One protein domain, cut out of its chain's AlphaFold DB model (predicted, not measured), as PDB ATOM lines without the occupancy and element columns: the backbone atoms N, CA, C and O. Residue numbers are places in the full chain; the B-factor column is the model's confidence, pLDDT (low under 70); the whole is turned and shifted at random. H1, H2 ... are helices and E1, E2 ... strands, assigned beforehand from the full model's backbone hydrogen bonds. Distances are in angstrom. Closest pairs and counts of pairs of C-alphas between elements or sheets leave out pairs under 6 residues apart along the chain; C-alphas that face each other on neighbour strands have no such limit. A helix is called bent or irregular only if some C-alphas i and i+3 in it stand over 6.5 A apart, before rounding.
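AT A GLANCE: This is residues 268 to 275 and 294 to 342 of the 347 residues of a protein of Candidatus Bathyarchaeota archaeon (UniProt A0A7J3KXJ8). A small, twisted sheet of four strands stands between two helices: the long H1 at one end, grazing the sheet with its first half only, and the short H2 at the other end, beyond E2 and E4. The 57 printed residues hold E1, E2, E3, H1, E4 and H2 along the chain, a mixed class of helices and strands. The sheet's order is E1, E3, E2, E4, antiparallel throughout. The whole is compact, with a radius of gyration of the C-alphas of 10.9 A and spans of 32 by 26 by 16 A.

IN THESE COORDINATES: Find C-alpha 268 at (110.888, 80.042, 91.090), where E1, residues 268 to 271, begins. Past the cut come E2, residues 296 to 300, 13.4 A long, and E3, residues 305 to 309, 13.2 A. H1, residues 312 to 326, runs 19.7 A from (109.422, 90.383, 91.037); it is neither bent nor irregular, but only just: C-alphas 323 and 326 are 6.3 A apart. E4 is residues 334 to 336; H2, residues 338 to 341, ends at (102.058, 78.601, 105.435).

HOW THE PARTS SIT: Look first at the hairpin E2 and E3, at 162 degrees: N 298 and O 307 are 2.8 A apart. Edge strand E1 pairs with E3, N 269 to O 308 at 2.8 A; edge strand E4 with E2, N 334 to O 299 at 2.9 A. E3, H1 and E4 form a split strand-helix-strand unit, two strands running the same way with E2 between them, its crossover right-handed. H1 is on the sheet but only grazes it, with residues 312 to 318; its closest C-alphas with E3 are Phe 309 and Phe 315, 6.7 A. H2 is only just not on the sheet, with 4 pairs of C-alphas within 10 A; H1 and H2 are apart. In H1, 10 of 11 O i to N i+4 pairs are within hydrogen-bond range; H2 is too short for one.

THE WHOLE: The two farthest C-alphas, Leu 325 and Glu 342, are 32.8 A apart. Residues 276 to 293 are not printed, and C-alphas 275 and 294 stand 25.0 A apart across that cut. Of the links printed whole, none is long. Look for low confidence, pLDDT under 70, at residues 325 to 328 and 338 to 342.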
ATOM      1  N   PHE A 268     112.282  80.043  91.479       95.50
ATOM      2  CA  PHE A 268     110.888  80.042  91.090       95.50
ATOM      3  C   PHE A 268     110.319  78.639  91.263       95.50
ATOM      4  O   PHE A 268     110.911  77.648  90.834       95.50
ATOM      5  N   ALA A 269     109.152  78.544  91.881       93.88
ATOM      6  CA  ALA A 269     108.456  77.286  92.046       93.88
ATOM      7  C   ALA A 269     106.950  77.516  92.006       93.88
ATOM      8  O   ALA A 269     106.433  78.367  92.722       93.88
ATOM      9  N   TYR A 270     106.249  76.743  91.180       91.44
ATOM     10  CA  TYR A 270     104.798  76.789  91.043       91.44
ATOM     11  C   TYR A 270     104.207  75.430  91.410       91.44
ATOM     12  O   TYR A 270     104.570  74.410  90.824       91.44
ATOM     13  N   TRP A 271     103.256  75.429  92.340       88.88
ATOM     14  CA  TRP A 271     102.429  74.267  92.650       88.88
ATOM     15  C   TRP A 271     100.962  74.620  92.426       88.88
ATOM     16  O   TRP A 271     100.413  75.470  93.126       88.88
ATOM     17  N   GLY A 272     100.328  73.960  91.456       85.19
ATOM     18  CA  GLY A 272      98.882  74.022  91.224       85.19
ATOM     19  C   GLY A 272      98.125  72.895  91.936       85.19
ATOM     20  O   GLY A 272      98.738  71.968  92.460       85.19
ATOM     21  N   LYS A 273      96.783  72.962  91.938       78.81
ATOM     22  CA  LYS A 273      95.892  71.970  92.588       78.81
ATOM     23  C   LYS A 273      96.289  71.678  94.041       78.81
ATOM     24  O   LYS A 273      96.256  70.535  94.510       78.81
ATOM     25  N   ILE A 274      96.713  72.722  94.747       80.44
ATOM     26  CA  ILE A 274      97.356  72.587  96.048       80.44
ATOM     27  C   ILE A 274      96.430  71.974  97.090       80.44
ATOM     28  O   ILE A 274      96.879  71.228  97.941       80.44
ATOM     29  N   ASP A 275      95.128  72.212  96.999       76.81
ATOM     30  CA  ASP A 275      94.117  71.618  97.866       76.81
ATOM     31  C   ASP A 275      94.106  70.085  97.803       76.81
ATOM     32  O   ASP A 275      94.031  69.424  98.839       76.81
ATOM     33  N   ASP A 294     114.630  84.472 101.867       88.81
ATOM     34  CA  ASP A 294     114.411  85.747 101.193       88.81
ATOM     35  C   ASP A 294     113.350  85.634 100.093       88.81
ATOM     36  O   ASP A 294     113.076  86.613  99.413       88.81
ATOM     37  N   ALA A 295     112.755  84.451  99.910       91.50
ATOM     38  CA  ALA A 295     111.726  84.253  98.907       91.50
ATOM     39  C   ALA A 295     110.374  84.815  99.345       91.50
ATOM     40  O   ALA A 295     109.965  84.733 100.509       91.50
ATOM     41  N   GLU A 296     109.661  85.310  98.349       92.94
ATOM     42  CA  GLU A 296     108.278  85.721  98.418       92.94
ATOM     43  C   GLU A 296     107.341  84.577  98.047       92.94
ATOM     44  O   GLU A 296     107.707  83.632  97.342       92.94
ATOM     45  N   ILE A 297     106.106  84.669  98.539       92.94
ATOM     46  CA  ILE A 297     105.068  83.668  98.319       92.94
ATOM     47  C   ILE A 297     103.827  84.374  97.783       92.94
ATOM     48  O   ILE A 297     103.258  85.233  98.456       92.94
ATOM     49  N   ALA A 298     103.363  83.976  96.602       92.38
ATOM     50  CA  ALA A 298     102.082  84.397  96.049       92.38
ATOM     51  C   ALA A 298     101.086  83.235  96.069       92.38
ATOM     52  O   ALA A 298     101.307  82.190  95.458       92.38
ATOM     53  N   ALA A 299      99.963  83.435  96.749       90.56
ATOM     54  CA  ALA A 299      98.836  82.516  96.766       90.56
ATOM     55  C   ALA A 299      97.773  82.951  95.758       90.56
ATOM     56  O   ALA A 299      97.372  84.114  95.743       90.56
ATOM     57  N   PHE A 300      97.266  82.001  94.978       89.88
ATOM     58  CA  PHE A 300      96.172  82.170  94.024       89.88
ATOM     59  C   PHE A 300      94.988  81.305  94.478       89.88
ATOM     60  O   PHE A 300      94.876  80.156  94.044       89.88
ATOM     61  N   PRO A 301      94.096  81.805  95.353       84.69
ATOM     62  CA  PRO A 301      93.046  80.977  95.952       84.69
ATOM     63  C   PRO A 301      92.077  80.389  94.924       84.69
ATOM     64  O   PRO A 301      91.782  79.193  94.937       84.69
ATOM     65  N   ARG A 302      91.646  81.209  93.956       84.19
ATOM     66  CA  ARG A 302      90.734  80.785  92.884       84.19
ATOM     67  C   ARG A 302      91.331  79.665  92.029       84.19
ATOM     68  O   ARG A 302      90.627  78.716  91.682       84.19
ATOM     69  N   ASP A 303      92.617  79.783  91.714       83.94
ATOM     70  CA  ASP A 303      93.349  78.835  90.870       83.94
ATOM     71  C   ASP A 303      93.977  77.689  91.693       83.94
ATOM     72  O   ASP A 303      94.546  76.755  91.129       83.94
ATOM     73  N   ARG A 304      93.824  77.723  93.027       85.50
ATOM     74  CA  ARG A 304      94.355  76.751  93.995       85.50
ATOM     75  C   ARG A 304      95.845  76.508  93.790       85.50
ATOM     76  O   ARG A 304      96.289  75.363  93.671       85.50
ATOM     77  N   ALA A 305      96.603  77.593  93.706       89.00
ATOM     78  CA  ALA A 305      98.028  77.532  93.434       89.00
ATOM     79  C   ALA A 305      98.843  78.396  94.393       89.00
ATOM     80  O   ALA A 305      98.362  79.404  94.914       89.00
ATOM     81  N   ILE A 306     100.098  78.002  94.587       91.38
ATOM     82  CA  ILE A 306     101.122  78.818  95.235       91.38
ATOM     83  C   ILE A 306     102.301  78.964  94.287       91.38
ATOM     84  O   ILE A 306     102.687  78.015  93.602       91.38
ATOM     85  N   VAL A 307     102.885  80.154  94.304       93.38
ATOM     86  CA  VAL A 307     104.172  80.455  93.694       93.38
ATOM     87  C   VAL A 307     105.138  80.897  94.778       93.38
ATOM     88  O   VAL A 307     104.776  81.711  95.624       93.38
ATOM     89  N   ILE A 308     106.358  80.379  94.735       94.25
ATOM     90  CA  ILE A 308     107.491  80.855  95.527       94.25
ATOM     91  C   ILE A 308     108.506  81.442  94.556       94.25
ATOM     92  O   ILE A 308     108.845  80.782  93.576       94.25
ATOM     93  N   PHE A 309     108.978  82.659  94.803       95.44
ATOM     94  CA  PHE A 309     109.894  83.350  93.896       95.44
ATOM     95  C   PHE A 309     110.782  84.361  94.631       95.44
ATOM     96  O   PHE A 309     110.495  84.721  95.768       95.44
ATOM     97  N   ARG A 310     111.863  84.822  93.991       94.00
ATOM     98  CA  ARG A 310     112.710  85.924  94.504       94.00
ATOM     99  C   ARG A 310     112.704  87.181  93.643       94.00
ATOM    100  O   ARG A 310     112.866  88.269  94.173       94.00
ATOM    101  N   SER A 311     112.552  87.040  92.329       94.44
ATOM    102  CA  SER A 311     112.534  88.177  91.407       94.44
ATOM    103  C   SER A 311     111.100  88.563  91.055       94.44
ATOM    104  O   SER A 311     110.375  87.779  90.436       94.44
ATOM    105  N   ASP A 312     110.706  89.784  91.422       93.25
ATOM    106  CA  ASP A 312     109.422  90.383  91.037       93.25
ATOM    107  C   ASP A 312     109.275  90.517  89.516       93.25
ATOM    108  O   ASP A 312     108.181  90.348  88.970       93.25
ATOM    109  N   GLU A 313     110.381  90.777  88.819       93.38
ATOM    110  CA  GLU A 313     110.415  90.849  87.360       93.38
ATOM    111  C   GLU A 313     110.074  89.488  86.744       93.38
ATOM    112  O   GLU A 313     109.145  89.387  85.936       93.38
ATOM    113  N   LEU A 314     110.767  88.425  87.173       91.81
ATOM    114  CA  LEU A 314     110.507  87.065  86.701       91.81
ATOM    115  C   LEU A 314     109.081  86.630  87.059       91.81
ATOM    116  O   LEU A 314     108.359  86.114  86.208       91.81
ATOM    117  N   PHE A 315     108.620  86.904  88.280       92.88
ATOM    118  CA  PHE A 315     107.246  86.607  88.674       92.88
ATOM    119  C   PHE A 315     106.212  87.310  87.788       92.88
ATOM    120  O   PHE A 315     105.260  86.673  87.333       92.88
ATOM    121  N   THR A 316     106.412  88.593  87.486       91.25
ATOM    122  CA  THR A 316     105.506  89.371  86.631       91.25
ATOM    123  C   THR A 316     105.511  88.856  85.192       91.25
ATOM    124  O   THR A 316     104.441  88.677  84.600       91.25
ATOM    125  N   ARG A 317     106.691  88.546  84.637       88.81
ATOM    126  CA  ARG A 317     106.831  87.933  83.305       88.81
ATOM    127  C   ARG A 317     106.076  86.607  83.220       88.81
ATOM    128  O   ARG A 317     105.265  86.420  82.308       88.81
ATOM    129  N   TRP A 318     106.263  85.726  84.203       89.50
ATOM    130  CA  TRP A 318     105.523  84.467  84.277       89.50
ATOM    131  C   TRP A 318     104.016  84.690  84.427       89.50
ATOM    132  O   TRP A 318     103.234  84.050  83.727       89.50
ATOM    133  N   LEU A 319     103.582  85.613  85.289       88.75
ATOM    134  CA  LEU A 319     102.160  85.867  85.525       88.75
ATOM    135  C   LEU A 319     101.460  86.359  84.251       88.75
ATOM    136  O   LEU A 319     100.359  85.904  83.935       88.75
ATOM    137  N   ASN A 320     102.113  87.245  83.500       85.06
ATOM    138  CA  ASN A 320     101.621  87.726  82.212       85.06
ATOM    139  C   ASN A 320     101.520  86.585  81.196       85.06
ATOM    140  O   ASN A 320     100.486  86.436  80.544       85.06
ATOM    141  N   SER A 321     102.543  85.730  81.114       80.38
ATOM    142  CA  SER A 321     102.511  84.523  80.281       80.38
ATOM    143  C   SER A 321     101.347  83.594  80.662       80.38
ATOM    144  O   SER A 321     100.576  83.161  79.802       80.38
ATOM    145  N   MET A 322     101.123  83.362  81.959       78.94
ATOM    146  CA  MET A 322     100.055  82.478  82.433       78.94
ATOM    147  C   MET A 322      98.646  83.019  82.178       78.94
ATOM    148  O   MET A 322      97.723  82.243  81.924       78.94
ATOM    149  N   LYS A 323      98.462  84.341  82.228       79.44
ATOM    150  CA  LYS A 323      97.178  84.990  81.921       79.44
ATOM    151  C   LYS A 323      96.902  85.050  80.419       79.44
ATOM    152  O   LYS A 323      95.777  84.781  80.000       79.44
ATOM    153  N   ASN A 324      97.918  85.367  79.620       70.69
ATOM    154  CA  ASN A 324      97.739  85.696  78.205       70.69
ATOM    155  C   ASN A 324      97.885  84.479  77.284       70.69
ATOM    156  O   ASN A 324      97.090  84.319  76.360       70.69
ATOM    157  N   LEU A 325      98.866  83.608  77.544       62.66
ATOM    158  CA  LEU A 325      99.188  82.470  76.677       62.66
ATOM    159  C   LEU A 325      98.511  81.190  77.163       62.66
ATOM    160  O   LEU A 325      97.777  80.538  76.419       62.66
ATOM    161  N   SER A 326      98.728  80.824  78.429       59.09
ATOM    162  CA  SER A 326      98.256  79.529  78.930       59.09
ATOM    163  C   SER A 326      96.814  79.558  79.444       59.09
ATOM    164  O   SER A 326      96.146  78.523  79.452       59.09
ATOM    165  N   LYS A 327      96.322  80.741  79.845       64.75
ATOM    166  CA  LYS A 327      95.040  80.954  80.543       64.75
ATOM    167  C   LYS A 327      94.880  80.057  81.780       64.75
ATOM    168  O   LYS A 327      93.762  79.716  82.164       64.75
ATOM    169  N   LEU A 328      95.997  79.659  82.396       64.25
ATOM    170  CA  LEU A 328      96.015  78.782  83.571       64.25
ATOM    171  C   LEU A 328      95.713  79.532  84.870       64.25
ATOM    172  O   LEU A 328      95.311  78.908  85.848       64.25
ATOM    173  N   ILE A 329      95.907  80.853  84.879       74.75
ATOM    174  CA  ILE A 329      95.650  81.711  86.035       74.75
ATOM    175  C   ILE A 329      94.624  82.762  85.655       74.75
ATOM    176  O   ILE A 329      94.803  83.517  84.701       74.75
ATOM    177  N   SER A 330      93.548  82.809  86.432       74.31
ATOM    178  CA  SER A 330      92.424  83.722  86.230       74.31
ATOM    179  C   SER A 330      92.128  84.581  87.459       74.31
ATOM    180  O   SER A 330      91.447  85.601  87.353       74.31
ATOM    181  N   GLY A 331      92.605  84.167  88.635       73.69
ATOM    182  CA  GLY A 331      92.393  84.848  89.899       73.69
ATOM    183  C   GLY A 331      93.419  85.937  90.194       73.69
ATOM    184  O   GLY A 331      94.532  85.963  89.663       73.69
ATOM    185  N   ASN A 332      93.035  86.827  91.107       83.38
ATOM    186  CA  ASN A 332      93.985  87.693  91.794       83.38
ATOM    187  C   ASN A 332      94.803  86.867  92.791       83.38
ATOM    188  O   ASN A 332      94.316  85.868  93.329       83.38
ATOM    189  N   TYR A 333      96.028  87.314  93.053       88.06
ATOM    190  CA  TYR A 333      96.896  86.703  94.047       88.06
ATOM    191  C   TYR A 333      96.979  87.556  95.309       88.06
ATOM    192  O   TYR A 333      96.727  88.760  95.281       88.06
ATOM    193  N   LYS A 334      97.349  86.917  96.415       89.31
ATOM    194  CA  LYS A 334      97.719  87.572  97.671       89.31
ATOM    195  C   LYS A 334      99.164  87.205  97.989       89.31
ATOM    196  O   LYS A 334      99.521  86.030  97.886       89.31
ATOM    197  N   ARG A 335      99.991  88.183  98.365       88.88
ATOM    198  CA  ARG A 335     101.316  87.895  98.935       88.88
ATOM    199  C   ARG A 335     101.122  87.366 100.355       88.88
ATOM    200  O   ARG A 335     100.367  87.957 101.124       88.88
ATOM    201  N   LEU A 336     101.747  86.237 100.670       83.19
ATOM    202  CA  LEU A 336     101.684  85.607 101.988       83.19
ATOM    203  C   LEU A 336     102.957  85.898 102.779       83.19
ATOM    204  O   LEU A 336     104.057  85.909 102.224       83.19
ATOM    205  N   ARG A 337     102.819  86.061 104.097       76.44
ATOM    206  CA  ARG A 337     103.959  85.990 105.015       76.44
ATOM    207  C   ARG A 337     104.326  84.525 105.215       76.44
ATOM    208  O   ARG A 337     103.480  83.641 105.147       76.44
ATOM    209  N   LYS A 338     105.591  84.247 105.531       69.69
ATOM    210  CA  LYS A 338     106.061  82.863 105.731       69.69
ATOM    211  C   LYS A 338     105.268  82.089 106.784       69.69
ATOM    212  O   LYS A 338     104.989  80.912 106.577       69.69
ATOM    213  N   ASN A 339     104.880  82.758 107.871       68.06
ATOM    214  CA  ASN A 339     104.117  82.143 108.960       68.06
ATOM    215  C   ASN A 339     102.709  81.715 108.504       68.06
ATOM    216  O   ASN A 339     102.140  80.782 109.064       68.06
ATOM    217  N   ASP A 340     102.176  82.319 107.436       68.81
ATOM    218  CA  ASP A 340     100.846  82.000 106.907       68.81
ATOM    219  C   ASP A 340     100.803  80.606 106.233       68.81
ATOM    220  O   ASP A 340      99.723  80.085 105.966       68.81
ATOM    221  N   LEU A 341     101.959  79.968 105.978       69.56
ATOM    222  CA  LEU A 341     102.058  78.601 105.435       69.56
ATOM    223  C   LEU A 341     102.138  77.502 106.505       69.56
ATOM    224  O   LEU A 341     102.127  76.311 106.165       69.56
ATOM    225  N   GLU A 342     102.277  77.856 107.787       62.34
ATOM    226  CA  GLU A 342     102.401  76.871 108.865       62.34
ATOM    227  C   GLU A 342     101.099  76.096 109.082       62.34
ATOM    228  O   GLU A 342     101.126  74.869 109.237       62.34
TER     229      GLU A 342